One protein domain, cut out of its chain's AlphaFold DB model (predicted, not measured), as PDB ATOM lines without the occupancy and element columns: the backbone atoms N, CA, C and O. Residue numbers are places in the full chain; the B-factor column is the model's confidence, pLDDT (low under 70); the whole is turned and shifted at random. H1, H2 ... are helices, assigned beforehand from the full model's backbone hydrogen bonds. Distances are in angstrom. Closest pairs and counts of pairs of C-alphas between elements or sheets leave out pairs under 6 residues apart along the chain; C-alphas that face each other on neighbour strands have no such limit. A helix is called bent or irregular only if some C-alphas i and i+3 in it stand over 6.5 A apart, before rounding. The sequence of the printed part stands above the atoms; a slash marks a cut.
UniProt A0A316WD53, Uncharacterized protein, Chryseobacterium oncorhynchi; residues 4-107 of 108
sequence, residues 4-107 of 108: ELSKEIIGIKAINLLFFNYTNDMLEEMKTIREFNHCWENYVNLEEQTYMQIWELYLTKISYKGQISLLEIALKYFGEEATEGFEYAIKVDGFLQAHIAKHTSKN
ATOM      1  N   GLU A   4      17.310 133.417  -7.867       80.00
ATOM      2  CA  GLU A   4      17.736 134.445  -6.904       80.00
ATOM      3  C   GLU A   4      19.139 134.979  -7.210       80.00
ATOM      4  O   GLU A   4      19.311 136.182  -7.366       80.00
ATOM      5  N   LEU A   5      20.111 134.098  -7.461       82.81
ATOM      6  CA  LEU A   5      21.466 134.513  -7.864       82.81
ATOM      7  C   LEU A   5      21.467 135.317  -9.174       82.81
ATOM      8  O   LEU A   5      22.260 136.236  -9.354       82.81
ATOM      9  N   SER A   6      20.554 134.987 -10.092       87.75
ATOM     10  CA  SER A   6      20.403 135.731 -11.349       87.75
ATOM     11  C   SER A   6      19.919 137.163 -11.090       87.75
ATOM     12  O   SER A   6      20.459 138.107 -11.660       87.75
ATOM     13  N   LYS A   7      18.949 137.340 -10.181       89.38
ATOM     14  CA  LYS A   7      18.454 138.664  -9.776       89.38
ATOM     15  C   LYS A   7      19.528 139.482  -9.065       89.38
ATOM     16  O   LYS A   7      19.621 140.678  -9.315       89.38
ATOM     17  N   GLU A   8      20.347 138.856  -8.222       90.81
ATOM     18  CA  GLU A   8      21.469 139.531  -7.556       90.81
ATOM     19  C   GLU A   8      22.474 140.084  -8.574       90.81
ATOM     20  O   GLU A   8      22.839 141.257  -8.504       90.81
ATOM     21  N   ILE A   9      22.874 139.278  -9.563       92.94
ATOM     22  CA  ILE A   9      23.802 139.712 -10.620       92.94
ATOM     23  C   ILE A   9      23.193 140.841 -11.458       92.94
ATOM     24  O   ILE A   9      23.878 141.828 -11.735       92.94
ATOM     25  N   ILE A  10      21.916 140.726 -11.833       95.31
ATOM     26  CA  ILE A  10      21.194 141.778 -12.563       95.31
ATOM     27  C   ILE A  10      21.160 143.066 -11.740       95.31
ATOM     28  O   ILE A  10      21.475 144.133 -12.263       95.31
ATOM     29  N   GLY A  11      20.855 142.971 -10.446       95.50
ATOM     30  CA  GLY A  11      20.855 144.105  -9.533       95.50
ATOM     31  C   GLY A  11      22.220 144.792  -9.461       95.50
ATOM     32  O   GLY A  11      22.306 145.998  -9.677       95.50
ATOM     33  N   ILE A  12      23.294 144.020  -9.254       94.81
ATOM     34  CA  ILE A  12      24.677 144.525  -9.249       94.81
ATOM     35  C   ILE A  12      25.009 145.204 -10.584       94.81
ATOM     36  O   ILE A  12      25.630 146.269 -10.614       94.81
ATOM     37  N   LYS A  13      24.602 144.613 -11.709       96.00
ATOM     38  CA  LYS A  13      24.847 145.196 -13.029       96.00
ATOM     39  C   LYS A  13      24.084 146.509 -13.215       96.00
ATOM     40  O   LYS A  13      24.689 147.471 -13.680       96.00
ATOM     41  N   ALA A  14      22.817 146.569 -12.816       97.50
ATOM     42  CA  ALA A  14      21.990 147.765 -12.920       97.50
ATOM     43  C   ALA A  14      22.552 148.924 -12.083       97.50
ATOM     44  O   ALA A  14      22.700 150.031 -12.595       97.50
ATOM     45  N   ILE A  15      22.933 148.681 -10.821       97.00
ATOM     46  CA  ILE A  15      23.489 149.737  -9.957       97.00
ATOM     47  C   ILE A  15      24.840 150.248 -10.476       97.00
ATOM     48  O   ILE A  15      25.117 151.444 -10.422       97.00
ATOM     49  N   ASN A  16      25.649 149.367 -11.070       95.06
ATOM     50  CA  ASN A  16      26.877 149.774 -11.741       95.06
ATOM     51  C   ASN A  16      26.584 150.682 -12.933       95.06
ATOM     52  O   ASN A  16      27.185 151.746 -13.048       95.06
ATOM     53  N   LEU A  17      25.651 150.286 -13.803       95.44
ATOM     54  CA  LEU A  17      25.256 151.099 -14.952       95.44
ATOM     55  C   LEU A  17      24.741 152.474 -14.517       95.44
ATOM     56  O   LEU A  17      25.145 153.466 -15.119       95.44
ATOM     57  N   LEU A  18      23.957 152.543 -13.436       96.00
ATOM     58  CA  LEU A  18      23.504 153.809 -12.861       96.00
ATOM     59  C   LEU A  18      24.682 154.700 -12.463       96.00
ATOM     60  O   LEU A  18      24.759 155.840 -12.903       96.00
ATOM     61  N   PHE A  19      25.633 154.203 -11.678       93.69
ATOM     62  CA  PHE A  19      26.741 155.043 -11.222       93.69
ATOM     63  C   PHE A  19      27.730 155.434 -12.323       93.69
ATOM     64  O   PHE A  19      28.393 156.459 -12.191       93.69
ATOM     65  N   PHE A  20      27.834 154.649 -13.397       91.81
ATOM     66  CA  PHE A  20      28.642 155.016 -14.562       91.81
ATOM     67  C   PHE A  20      27.953 156.026 -15.483       91.81
ATOM     68  O   PHE A  20      28.644 156.796 -16.143       91.81
ATOM     69  N   ASN A  21      26.618 156.003 -15.562       92.81
ATOM     70  CA  ASN A  21      25.881 156.664 -16.642       92.81
ATOM     71  C   ASN A  21      24.724 157.550 -16.159       92.81
ATOM     72  O   ASN A  21      23.852 157.885 -16.962       92.81
ATOM     73  N   TYR A  22      24.664 157.905 -14.873       92.69
ATOM     74  CA  TYR A  22      23.557 158.709 -14.363       92.69
ATOM     75  C   TYR A  22      23.466 160.048 -15.108       92.69
ATOM     76  O   TYR A  22      24.462 160.727 -15.368       92.69
ATOM     77  N   THR A  23      22.241 160.448 -15.434       94.19
ATOM     78  CA  THR A  23      21.936 161.808 -15.882       94.19
ATOM     79  C   THR A  23      21.642 162.701 -14.677       94.19
ATOM     80  O   THR A  23      21.486 162.216 -13.555       94.19
ATOM     81  N   ASN A  24      21.503 164.011 -14.897       93.56
ATOM     82  CA  ASN A  24      21.099 164.932 -13.830       93.56
ATOM     83  C   ASN A  24      19.755 164.532 -13.198       93.56
ATOM     84  O   ASN A  24      19.643 164.530 -11.979       93.56
ATOM     85  N   ASP A  25      18.769 164.115 -13.993       96.94
ATOM     86  CA  ASP A  25      17.461 163.702 -13.465       96.94
ATOM     87  C   ASP A  25      17.572 162.453 -12.579       96.94
ATOM     88  O   ASP A  25      16.965 162.381 -11.510       96.94
ATOM     89  N   MET A  26      18.396 161.482 -12.993       97.19
ATOM     90  CA  MET A  26      18.671 160.288 -12.189       97.19
ATOM     91  C   MET A  26      19.397 160.655 -10.892       97.19
ATOM     92  O   MET A  26      19.097 160.093  -9.842       97.19
ATOM     93  N   LEU A  27      20.335 161.604 -10.950       95.31
ATOM     94  CA  LEU A  27      21.034 162.102  -9.771       95.31
ATOM     95  C   LEU A  27      20.085 162.758  -8.773       95.31
ATOM     96  O   LEU A  27      20.153 162.452  -7.583       95.31
ATOM     97  N   GLU A  28      19.185 163.614  -9.241       97.00
ATOM     98  CA  GLU A  28      18.193 164.245  -8.373       97.00
ATOM     99  C   GLU A  28      17.248 163.207  -7.748       97.00
ATOM    100  O   GLU A  28      16.928 163.300  -6.561       97.00
ATOM    101  N   GLU A  29      16.880 162.150  -8.480       98.12
ATOM    102  CA  GLU A  29      16.119 161.036  -7.909       98.12
ATOM    103  C   GLU A  29      16.930 160.267  -6.851       98.12
ATOM    104  O   GLU A  29      16.415 160.001  -5.762       98.12
ATOM    105  N   MET A  30      18.216 159.983  -7.093       96.94
ATOM    106  CA  MET A  30      19.098 159.370  -6.089       96.94
ATOM    107  C   MET A  30      19.225 160.243  -4.830       96.94
ATOM    108  O   MET A  30      19.218 159.729  -3.709       96.94
ATOM    109  N   LYS A  31      19.278 161.571  -4.983       96.75
ATOM    110  CA  LYS A  31      19.356 162.542  -3.879       96.75
ATOM    111  C   LYS A  31      18.083 162.633  -3.029       96.75
ATOM    112  O   LYS A  31      18.123 163.194  -1.933       96.75
ATOM    113  N   THR A  32      16.975 162.016  -3.438       97.81
ATOM    114  CA  THR A  32      15.818 161.833  -2.538       97.81
ATOM    115  C   THR A  32      16.146 160.907  -1.358       97.81
ATOM    116  O   THR A  32      15.535 160.995  -0.290       97.81
ATOM    117  N   ILE A  33      17.169 160.057  -1.503       97.81
ATOM    118  CA  ILE A  33      17.672 159.186  -0.446       97.81
ATOM    119  C   ILE A  33      18.617 160.002   0.440       97.81
ATOM    120  O   ILE A  33      19.749 160.304   0.069       97.81
ATOM    121  N   ARG A  34      18.161 160.336   1.655       96.31
ATOM    122  CA  ARG A  34      18.862 161.234   2.598       96.31
ATOM    123  C   ARG A  34      20.349 160.913   2.791       96.31
ATOM    124  O   ARG A  34      21.172 161.820   2.808       96.31
ATOM    125  N   GLU A  35      20.685 159.639   2.987       94.81
ATOM    126  CA  GLU A  35      22.070 159.201   3.214       94.81
ATOM    127  C   GLU A  35      22.930 159.382   1.964       94.81
ATOM    128  O   GLU A  35      24.061 159.849   2.072       94.81
ATOM    129  N   PHE A  36      22.376 159.079   0.787       96.00
ATOM    130  CA  PHE A  36      23.057 159.292  -0.484       96.00
ATOM    131  C   PHE A  36      23.285 160.778  -0.732       96.00
ATOM    132  O   PHE A  36      24.408 161.167  -1.021       96.00
ATOM    133  N   ASN A  37      22.268 161.618  -0.525       96.56
ATOM    134  CA  ASN A  37      22.406 163.064  -0.673       96.56
ATOM    135  C   ASN A  37      23.468 163.637   0.270       96.56
ATOM    136  O   ASN A  37      24.333 164.398  -0.144       96.56
ATOM    137  N   HIS A  38      23.464 163.213   1.537       95.19
ATOM    138  CA  HIS A  38      24.518 163.606   2.467       95.19
ATOM    139  C   HIS A  38      25.904 163.175   1.966       95.19
ATOM    140  O   HIS A  38      26.841 163.968   2.019       95.19
ATOM    141  N   CYS A  39      26.036 161.947   1.452       92.94
ATOM    142  CA  CYS A  39      27.301 161.466   0.911       92.94
ATOM    143  C   CYS A  39      27.743 162.261  -0.327       92.94
ATOM    144  O   CYS A  39      28.909 162.623  -0.456       92.94
ATOM    145  N   TRP A  40      26.796 162.577  -1.203       92.69
ATOM    146  CA  TRP A  40      27.020 163.348  -2.413       92.69
ATOM    147  C   TRP A  40      27.564 164.742  -2.110       92.69
ATOM    148  O   TRP A  40      28.638 165.105  -2.570       92.69
ATOM    149  N   GLU A  41      26.861 165.497  -1.269       92.19
ATOM    150  CA  GLU A  41      27.185 166.900  -0.992       92.19
ATOM    151  C   GLU A  41      28.479 167.083  -0.180       92.19
ATOM    152  O   GLU A  41      29.023 168.182  -0.138       92.19
ATOM    153  N   ASN A  42      28.972 166.033   0.492       90.56
ATOM    154  CA  ASN A  42      30.107 166.148   1.418       90.56
ATOM    155  C   ASN A  42      31.358 165.368   0.994       90.56
ATOM    156  O   ASN A  42      32.443 165.688   1.475       90.56
ATOM    157  N   TYR A  43      31.229 164.341   0.149       87.00
ATOM    158  CA  TYR A  43      32.345 163.438  -0.169       87.00
ATOM    159  C   TYR A  43      32.587 163.253  -1.667       87.00
ATOM    160  O   TYR A  43      33.628 162.714  -2.038       87.00
ATOM    161  N   VAL A  44      31.663 163.677  -2.533       85.69
ATOM    162  CA  VAL A  44      31.834 163.556  -3.983       85.69
ATOM    163  C   VAL A  44      32.464 164.834  -4.523       85.69
ATOM    164  O   VAL A  44      31.871 165.909  -4.458       85.69
ATOM    165  N   ASN A  45      33.672 164.716  -5.077       81.06
ATOM    166  CA  ASN A  45      34.332 165.807  -5.786       81.06
ATOM    167  C   ASN A  45      34.011 165.710  -7.285       81.06
ATOM    168  O   ASN A  45      34.388 164.736  -7.931       81.06
ATOM    169  N   LEU A  46      33.342 166.722  -7.841       72.38
ATOM    170  CA  LEU A  46      32.959 166.754  -9.258       72.38
ATOM    171  C   LEU A  46      34.154 166.955 -10.206       72.38
ATOM    172  O   LEU A  46      34.064 166.585 -11.373       72.38
ATOM    173  N   GLU A  47      35.276 167.499  -9.724       74.06
ATOM    174  CA  GLU A  47      36.491 167.688 -10.535       74.06
ATOM    175  C   GLU A  47      37.286 166.385 -10.718       74.06
ATOM    176  O   GLU A  47      38.009 166.226 -11.699       74.06
ATOM    177  N   GLU A  48      37.120 165.430  -9.800       66.19
ATOM    178  CA  GLU A  48      37.843 164.150  -9.768       66.19
ATOM    179  C   GLU A  48      36.889 162.953  -9.733       66.19
ATOM    180  O   GLU A  48      37.245 161.869  -9.262       66.19
ATOM    181  N   GLN A  49      35.655 163.155 -10.190       65.12
ATOM    182  CA  GLN A  49      34.582 162.209  -9.961       65.12
ATOM    183  C   GLN A  49      34.897 160.871 -10.626       65.12
ATOM    184  O   GLN A  49      34.809 160.704 -11.842       65.12
ATOM    185  N   THR A  50      35.261 159.888  -9.810       71.50
ATOM    186  CA  THR A  50      35.418 158.516 -10.274       71.50
ATOM    187  C   THR A  50      34.191 157.738  -9.844       71.50
ATOM    188  O   THR A  50      33.755 157.822  -8.697       71.50
ATOM    189  N   TYR A  51      33.653 156.919 -10.747       79.75
ATOM    190  CA  TYR A  51      32.649 155.901 -10.413       79.75
ATOM    191  C   TYR A  51      33.019 155.137  -9.120       79.75
ATOM    192  O   TYR A  51      32.154 154.825  -8.304       79.75
ATOM    193  N   MET A  52      34.320 154.919  -8.895       84.19
ATOM    194  CA  MET A  52      34.864 154.269  -7.703       84.19
ATOM    195  C   MET A  52      34.510 154.983  -6.393       84.19
ATOM    196  O   MET A  52      34.214 154.297  -5.421       84.19
ATOM    197  N   GLN A  53      34.482 156.318  -6.355       87.69
ATOM    198  CA  GLN A  53      34.085 157.063  -5.153       87.69
ATOM    199  C   GLN A  53      32.610 156.832  -4.814       87.69
ATOM    200  O   GLN A  53      32.269 156.559  -3.667       87.69
ATOM    201  N   ILE A  54      31.726 156.890  -5.813       90.50
ATOM    202  CA  ILE A  54      30.289 156.659  -5.606       90.50
ATOM    203  C   ILE A  54      30.051 155.205  -5.168       90.50
ATOM    204  O   ILE A  54      29.286 154.955  -4.234       90.50
ATOM    205  N   TRP A  55      30.759 154.252  -5.785       92.31
ATOM    206  CA  TRP A  55      30.709 152.839  -5.412       92.31
ATOM    207  C   TRP A  55      31.191 152.588  -3.978       92.31
ATOM    208  O   TRP A  55      30.548 151.870  -3.215       92.31
ATOM    209  N   GLU A  56      32.298 153.210  -3.577       91.75
ATOM    210  CA  GLU A  56      32.826 153.102  -2.218       91.75
ATOM    211  C   GLU A  56      31.846 153.673  -1.185       91.75
ATOM    212  O   GLU A  56      31.600 153.042  -0.154       91.75
ATOM    213  N   LEU A  57      31.231 154.825  -1.466       92.94
ATOM    214  CA  LEU A  57      30.211 155.417  -0.596       92.94
ATOM    215  C   LEU A  57      28.999 154.491  -0.454       92.94
ATOM    216  O   LEU A  57      28.547 154.254   0.669       92.94
ATOM    217  N   TYR A  58      28.522 153.915  -1.561       94.62
ATOM    218  CA  TYR A  58      27.440 152.929  -1.564       94.62
ATOM    219  C   TYR A  58      27.735 151.750  -0.625       94.62
ATOM    220  O   TYR A  58      26.877 151.376   0.175       94.62
ATOM    221  N   LEU A  59      28.959 151.212  -0.663       94.12
ATOM    222  CA  LEU A  59      29.359 150.065   0.159       94.12
ATOM    223  C   LEU A  59      29.640 150.414   1.627       94.12
ATOM    224  O   LEU A  59      29.441 149.567   2.497       94.12
ATOM    225  N   THR A  60      30.128 151.624   1.918       94.38
ATOM    226  CA  THR A  60      30.693 151.955   3.243       94.38
ATOM    227  C   THR A  60      29.874 152.948   4.064       94.38
ATOM    228  O   THR A  60      30.021 152.980   5.288       94.38
ATOM    229  N   LYS A  61      29.039 153.780   3.429       94.75
ATOM    230  CA  LYS A  61      28.324 154.893   4.083       94.75
ATOM    231  C   LYS A  61      26.808 154.820   3.947       94.75
ATOM    232  O   LYS A  61      26.112 155.413   4.768       94.75
ATOM    233  N   ILE A  62      26.296 154.112   2.942       96.25
ATOM    234  CA  ILE A  62      24.856 153.959   2.728       96.25
ATOM    235  C   ILE A  62      24.354 152.722   3.473       96.25
ATOM    236  O   ILE A  62      24.913 151.635   3.338       96.25
ATOM    237  N   SER A  63      23.292 152.875   4.266       96.88
ATOM    238  CA  SER A  63      22.658 151.749   4.961       96.88
ATOM    239  C   SER A  63      22.041 150.756   3.975       96.88
ATOM    240  O   SER A  63      21.670 151.127   2.864       96.88
ATOM    241  N   TYR A  64      21.800 149.513   4.401       96.62
ATOM    242  CA  TYR A  64      21.103 148.530   3.558       96.62
ATOM    243  C   TYR A  64      19.744 149.024   3.044       96.62
ATOM    244  O   TYR A  64      19.372 148.738   1.912       96.62
ATOM    245  N   LYS A  65      19.013 149.821   3.836       97.12
ATOM    246  CA  LYS A  65      17.755 150.426   3.384       97.12
ATOM    247  C   LYS A  65      17.989 151.424   2.247       97.12
ATOM    248  O   LYS A  65      17.269 151.386   1.257       97.12
ATOM    249  N   GLY A  66      18.995 152.291   2.374       97.38
ATOM    250  CA  GLY A  66      19.376 153.218   1.306       97.38
ATOM    251  C   GLY A  66      19.896 152.494   0.062       97.38
ATOM    252  O   GLY A  66      19.568 152.889  -1.052       97.38
ATOM    253  N   GLN A  67      20.638 151.400   0.243       97.38
ATOM    254  CA  GLN A  67      21.127 150.562  -0.850       97.38
ATOM    255  C   GLN A  67      19.980 149.908  -1.625       97.38
ATOM    256  O   GLN A  67      20.030 149.886  -2.850       97.38
ATOM    257  N   ILE A  68      18.943 149.422  -0.932       97.00
ATOM    258  CA  ILE A  68      17.728 148.889  -1.565       97.00
ATOM    259  C   ILE A  68      17.041 149.979  -2.389       97.00
ATOM    260  O   ILE A  68      16.757 149.753  -3.559       97.00
ATOM    261  N   SER A  69      16.842 151.176  -1.833       97.94
ATOM    262  CA  SER A  69      16.214 152.277  -2.577       97.94
ATOM    263  C   SER A  69      17.041 152.723  -3.790       97.94
ATOM    264  O   SER A  69      16.485 152.974  -4.853       97.94
ATOM    265  N   LEU A  70      18.373 152.772  -3.679       97.75
ATOM    266  CA  LEU A  70      19.246 153.037  -4.829       97.75
ATOM    267  C   LEU A  70      19.147 151.929  -5.882       97.75
ATOM    268  O   LEU A  70      19.157 152.213  -7.077       97.75
ATOM    269  N   LEU A  71      19.029 150.674  -5.450       97.69
ATOM    270  CA  LEU A  71      18.868 149.537  -6.346       97.69
ATOM    271  C   LEU A  71      17.517 149.567  -7.073       97.69
ATOM    272  O   LEU A  71      17.465 149.248  -8.254       97.69
ATOM    273  N   GLU A  72      16.441 149.988  -6.408       97.88
ATOM    274  CA  GLU A  72      15.131 150.199  -7.037       97.88
ATOM    275  C   GLU A  72      15.210 151.264  -8.142       97.88
ATOM    276  O   GLU A  72      14.717 151.037  -9.248       97.88
ATOM    277  N   ILE A  73      15.900 152.383  -7.884       98.12
ATOM    278  CA  ILE A  73      16.169 153.416  -8.899       98.12
ATOM    279  C   ILE A  73      17.011 152.833 -10.041       98.12
ATOM    280  O   ILE A  73      16.695 153.022 -11.215       98.12
ATOM    281  N   ALA A  74      18.061 152.078  -9.725       98.00
ATOM    282  CA  ALA A  74      18.913 151.466 -10.735       98.00
ATOM    283  C   ALA A  74      18.146 150.485 -11.627       98.00
ATOM    284  O   ALA A  74      18.306 150.507 -12.842       98.00
ATOM    285  N   LEU A  75      17.281 149.652 -11.047       97.88
ATOM    286  CA  LEU A  75      16.449 148.707 -11.787       97.88
ATOM    287  C   LEU A  75      15.385 149.414 -12.633       97.88
ATOM    288  O   LEU A  75      15.104 148.959 -13.739       97.88
ATOM    289  N   LYS A  76      14.836 150.540 -12.164       98.06
ATOM    290  CA  LYS A  76      13.918 151.378 -12.947       98.06
ATOM    291  C   LYS A  76      14.558 151.863 -14.253       98.06
ATOM    292  O   LYS A  76      13.879 151.873 -15.274       98.06
ATOM    293  N   TYR A  77      15.831 152.265 -14.224       98.12
ATOM    294  CA  TYR A  77      16.513 152.840 -15.392       98.12
ATOM    295  C   TYR A  77      17.303 151.829 -16.227       98.12
ATOM    296  O   TYR A  77      17.332 151.942 -17.447       98.12
ATOM    297  N   PHE A  78      17.933 150.846 -15.585       98.06
ATOM    298  CA  PHE A  78      18.886 149.924 -16.211       98.06
ATOM    299  C   PHE A  78      18.538 148.447 -15.988       98.06
ATOM    300  O   PHE A  78      19.327 147.571 -16.337       98.06
ATOM    301  N   GLY A  79      17.382 148.136 -15.395       96.56
ATOM    302  CA  GLY A  79      16.982 146.756 -15.113       96.56
ATOM    303  C   GLY A  79      16.761 145.924 -16.376       96.56
ATOM    304  O   GLY A  79      17.200 144.776 -16.425       96.56
ATOM    305  N   GLU A  80      16.132 146.504 -17.402       96.56
ATOM    306  CA  GLU A  80      15.926 145.844 -18.700       96.56
ATOM    307  C   GLU A  80      17.270 145.567 -19.385       96.56
ATOM    308  O   GLU A  80      17.594 144.409 -19.636       96.56
ATOM    309  N   GLU A  81      18.114 146.591 -19.545       96.19
ATOM    310  CA  GLU A  81      19.453 146.455 -20.136       96.19
ATOM    311  C   GLU A  81      20.317 145.418 -19.394       96.19
ATOM    312  O   GLU A  81      20.969 144.569 -20.007       96.19
ATOM    313  N   ALA A  82      20.310 145.444 -18.057       95.69
ATOM    314  CA  ALA A  82      21.049 144.481 -17.248       95.69
ATOM    315  C   ALA A  82      20.524 143.046 -17.426       95.69
ATOM    316  O   ALA A  82      21.321 142.104 -17.457       95.69
ATOM    317  N   THR A  83      19.206 142.878 -17.559       95.06
ATOM    318  CA  THR A  83      18.567 141.573 -17.777       95.06
ATOM    319  C   THR A  83      18.912 141.024 -19.155       95.06
ATOM    320  O   THR A  83      19.405 139.902 -19.257       95.06
ATOM    321  N   GLU A  84      18.741 141.824 -20.208       93.69
ATOM    322  CA  GLU A  84      19.067 141.422 -21.577       93.69
ATOM    323  C   GLU A  84      20.550 141.071 -21.724       93.69
ATOM    324  O   GLU A  84      20.897 140.038 -22.304       93.69
ATOM    325  N   GLY A  85      21.438 141.884 -21.142       90.62
ATOM    326  CA  GLY A  85      22.875 141.617 -21.140       90.62
ATOM    327  C   GLY A  85      23.227 140.298 -20.445       90.62
ATOM    328  O   GLY A  85      24.072 139.542 -20.934       90.62
ATOM    329  N   PHE A  86      22.559 139.989 -19.332       91.38
ATOM    330  CA  PHE A  86      22.741 138.733 -18.606       91.38
ATOM    331  C   PHE A  86      22.244 137.520 -19.410       91.38
ATOM    332  O   PHE A  86      22.979 136.544 -19.582       91.38
ATOM    333  N   GLU A  87      21.027 137.585 -19.953       91.75
ATOM    334  CA  GLU A  87      20.448 136.506 -20.761       91.75
ATOM    335  C   GLU A  87      21.261 136.242 -22.031       91.75
ATOM    336  O   GLU A  87      21.520 135.086 -22.390       91.75
ATOM    337  N   TYR A  88      21.717 137.309 -22.687       90.94
ATOM    338  CA  TYR A  88      22.583 137.213 -23.851       90.94
ATOM    339  C   TYR A  88      23.898 136.503 -23.513       90.94
ATOM    340  O   TYR A  88      24.285 135.572 -24.223       90.94
ATOM    341  N   ALA A  89      24.555 136.879 -22.412       89.50
ATOM    342  CA  ALA A  89      25.811 136.264 -21.988       89.50
ATOM    343  C   ALA A  89      25.666 134.751 -21.745       89.50
ATOM    344  O   ALA A  89      26.485 133.969 -22.229       89.50
ATOM    345  N   ILE A  90      24.589 134.324 -21.076       89.81
ATOM    346  CA  ILE A  90      24.302 132.897 -20.848       89.81
ATOM    347  C   ILE A  90      24.098 132.156 -22.168       89.81
ATOM    348  O   ILE A  90      24.626 131.061 -22.372       89.81
ATOM    349  N   LYS A  91      23.326 132.747 -23.083       91.00
ATOM    350  CA  LYS A  91      23.051 132.140 -24.385       91.00
ATOM    351  C   LYS A  91      24.334 131.964 -25.201       91.00
ATOM    352  O   LYS A  91      24.533 130.912 -25.808       91.00
ATOM    353  N   VAL A  92      25.200 132.978 -25.209       92.62
ATOM    354  CA  VAL A  92      26.487 132.940 -25.916       92.62
ATOM    355  C   VAL A  92      27.421 131.889 -25.323       92.62
ATOM    356  O   VAL A  92      28.004 131.122 -26.090       92.62
ATOM    357  N   ASP A  93      27.523 131.793 -23.994       90.88
ATOM    358  CA  ASP A  93      28.323 130.742 -23.353       90.88
ATOM    359  C   ASP A  93      27.826 129.345 -23.753       90.88
ATOM    360  O   ASP A  93      28.612 128.510 -24.197       90.88
ATOM    361  N   GLY A  94      26.508 129.117 -23.750       90.25
ATOM    362  CA  GLY A  94      25.925 127.851 -24.204       90.25
ATOM    363  C   GLY A  94      26.327 127.470 -25.637       90.25
ATOM    364  O   GLY A  94      26.680 126.317 -25.903       90.25
ATOM    365  N   PHE A  95      26.334 128.433 -26.567       91.62
ATOM    366  CA  PHE A  95      26.817 128.197 -27.932       91.62
ATOM    367  C   PHE A  95      28.315 127.895 -27.982       91.62
ATOM    368  O   PHE A  95      28.728 127.003 -28.728       91.62
ATOM    369  N   LEU A  96      29.121 128.609 -27.195       91.25
ATOM    370  CA  LEU A  96      30.564 128.409 -27.136       91.25
ATOM    371  C   LEU A  96      30.904 127.011 -26.606       91.25
ATOM    372  O   LEU A  96      31.685 126.296 -27.234       91.25
ATOM    373  N   GLN A  97      30.261 126.574 -25.521       91.81
ATOM    374  CA  GLN A  97      30.455 125.235 -24.959       91.81
ATOM    375  C   GLN A  97      30.047 124.133 -25.946       91.81
ATOM    376  O   GLN A  97      30.777 123.155 -26.131       91.81
ATOM    377  N   ALA A  98      28.917 124.301 -26.645       89.88
ATOM    378  CA  ALA A  98      28.481 123.360 -27.677       89.88
ATOM    379  C   ALA A  98      29.467 123.293 -28.858       89.88
ATOM    380  O   ALA A  98      29.753 122.210 -29.378       89.88
ATOM    381  N   HIS A  99      30.015 124.442 -29.271       90.19
ATOM    382  CA  HIS A  99      31.040 124.510 -30.308       90.19
ATOM    383  C   HIS A  99      32.322 123.791 -29.873       90.19
ATOM    384  O   HIS A  99      32.809 122.930 -30.608       90.19
ATOM    385  N   ILE A 100      32.819 124.068 -28.662       90.56
ATOM    386  CA  ILE A 100      33.987 123.393 -28.085       90.56
ATOM    387  C   ILE A 100      33.764 121.876 -28.108       90.56
ATOM    388  O   ILE A 100      34.528 121.170 -28.760       90.56
ATOM    389  N   ALA A 101      32.669 121.373 -27.530       88.56
ATOM    390  CA  ALA A 101      32.370 119.938 -27.462       88.56
ATOM    391  C   ALA A 101      32.337 119.241 -28.842       88.56
ATOM    392  O   ALA A 101      32.809 118.107 -28.997       88.56
ATOM    393  N   LYS A 102      31.825 119.920 -29.876       85.88
ATOM    394  CA  LYS A 102      31.799 119.406 -31.255       85.88
ATOM    395  C   LYS A 102      33.198 119.279 -31.869       85.88
ATOM    396  O   LYS A 102      33.422 118.386 -32.684       85.88
ATOM    397  N   HIS A 103      34.128 120.156 -31.507       77.75
ATOM    398  CA  HIS A 103      35.496 120.134 -32.027       77.75
ATOM    399  C   HIS A 103      36.427 119.227 -31.208       77.75
ATOM    400  O   HIS A 103      37.277 118.560 -31.794       77.75
ATOM    401  N   THR A 104      36.221 119.086 -29.895       76.75
ATOM    402  CA  THR A 104      36.984 118.127 -29.073       76.75
ATOM    403  C   THR A 104      36.599 116.672 -29.342       76.75
ATOM    404  O   THR A 104      37.443 115.791 -29.214       76.75
ATOM    405  N   SER A 105      35.351 116.400 -29.737       66.88
ATOM    406  CA  SER A 105      34.893 115.041 -30.082       66.88
ATOM    407  C   SER A 105      35.375 114.545 -31.449       66.88
ATOM    408  O   SER A 105      35.439 113.342 -31.653       66.88
ATOM    409  N   LYS A 106      35.749 115.445 -32.370       60.19
ATOM    410  CA  LYS A 106      36.331 115.096 -33.682       60.19
ATOM    411  C   LYS A 106      37.837 114.819 -33.649       60.19
ATOM    412  O   LYS A 106      38.363 114.278 -34.615       60.19
ATOM    413  N   ASN A 107      38.513 115.218 -32.573       56.94
ATOM    414  CA  ASN A 107      39.956 115.046 -32.381       56.94
ATOM    415  C   ASN A 107      40.299 113.849 -31.465       56.94
ATOM    416  O   ASN A 107      41.437 113.737 -31.013       56.94
TER     417      ASN A 107
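Overview. This is residues 4 to 107 of the 108 residues of an uncharacterized protein of Chryseobacterium oncorhynchi (UniProt A0A316WD53). A small helical head holds H1 to H4 and the first arm of one long bent helix, H5, whose second arm reaches out so that residues 88 to 107 stick out as a free tail. In the head, H1 crosses the first arm, H5a, while H2, H3 and H4 gather on the side away from the tail. The printed part has 104 residues with five named helices, in the order H1 to H5, and no named strand; the class is all helix. The whole is loose, with a radius of gyration of the C-alphas of 18.2 A, and spans 62 by 28 by 24 A, the arm making much of the length.

Along the chain. H5, residues 64 to 104, was assigned as one helix by its hydrogen bonds, but it is bent: C-alphas 77 and 80 are 7.8 A apart. Its arm H5a, residues 64 to 77, is 20.0 A long, and its arm H5b, residues 80 to 104, is 36.3 A long and ends at C-alpha 104 at (36.984, 118.127, -29.073). H1, residues 4 to 21, is 25.6 A long and begins at C-alpha 4 at (17.736, 134.445, -6.904). H2 covers residues 24 to 30 over 9.7 A, H3 residues 34 to 43 over 13.9 A, and H4 residues 51 to 60 over 14.3 A.

Arrangement. H5a and H5b are about perpendicular, at 79 degrees. H1 touches H5a with residues 11 to 18 alone, about perpendicular at 76 degrees; the closest C-alphas, of Ile 15 and Ala 74, are 5.0 A apart. H1 touches H5b at a steep tilt of 62 degrees, opposite ways, with C-alphas of Ile 10 and Ala 82 closest at 5.4 A. H1 touches H4 at a steep tilt of 49 degrees, opposite ways, with C-alphas of Phe 20 and Tyr 51 closest at 5.8 A. H2 and H5a only just touch, with 3 pairs of C-alphas within 8 A, Met 30 and Leu 70 closest at 6.5 A. H3 is close to but not clearly touching H4, the closest C-alphas being those of Cys 39 and Leu 57 at 6.9 A. H3 and H5b are apart. In H1, H2, H3, H4, H5a and H5b every O i to N i+4 pair is within hydrogen-bond range.

Size, cuts and confidence. The two C-alphas farthest apart, of Asn 42 and Lys 106, are 62.3 A apart. Without residues 88 to 107, which stand free, the body spans 38 by 24 by 20 A. The printed part has no cut; the link from H3 to H4 is short and the other links are tight. The mean pLDDT of the printed part is 91.0, and residues 48 to 49 and 105 to 107 are under 70.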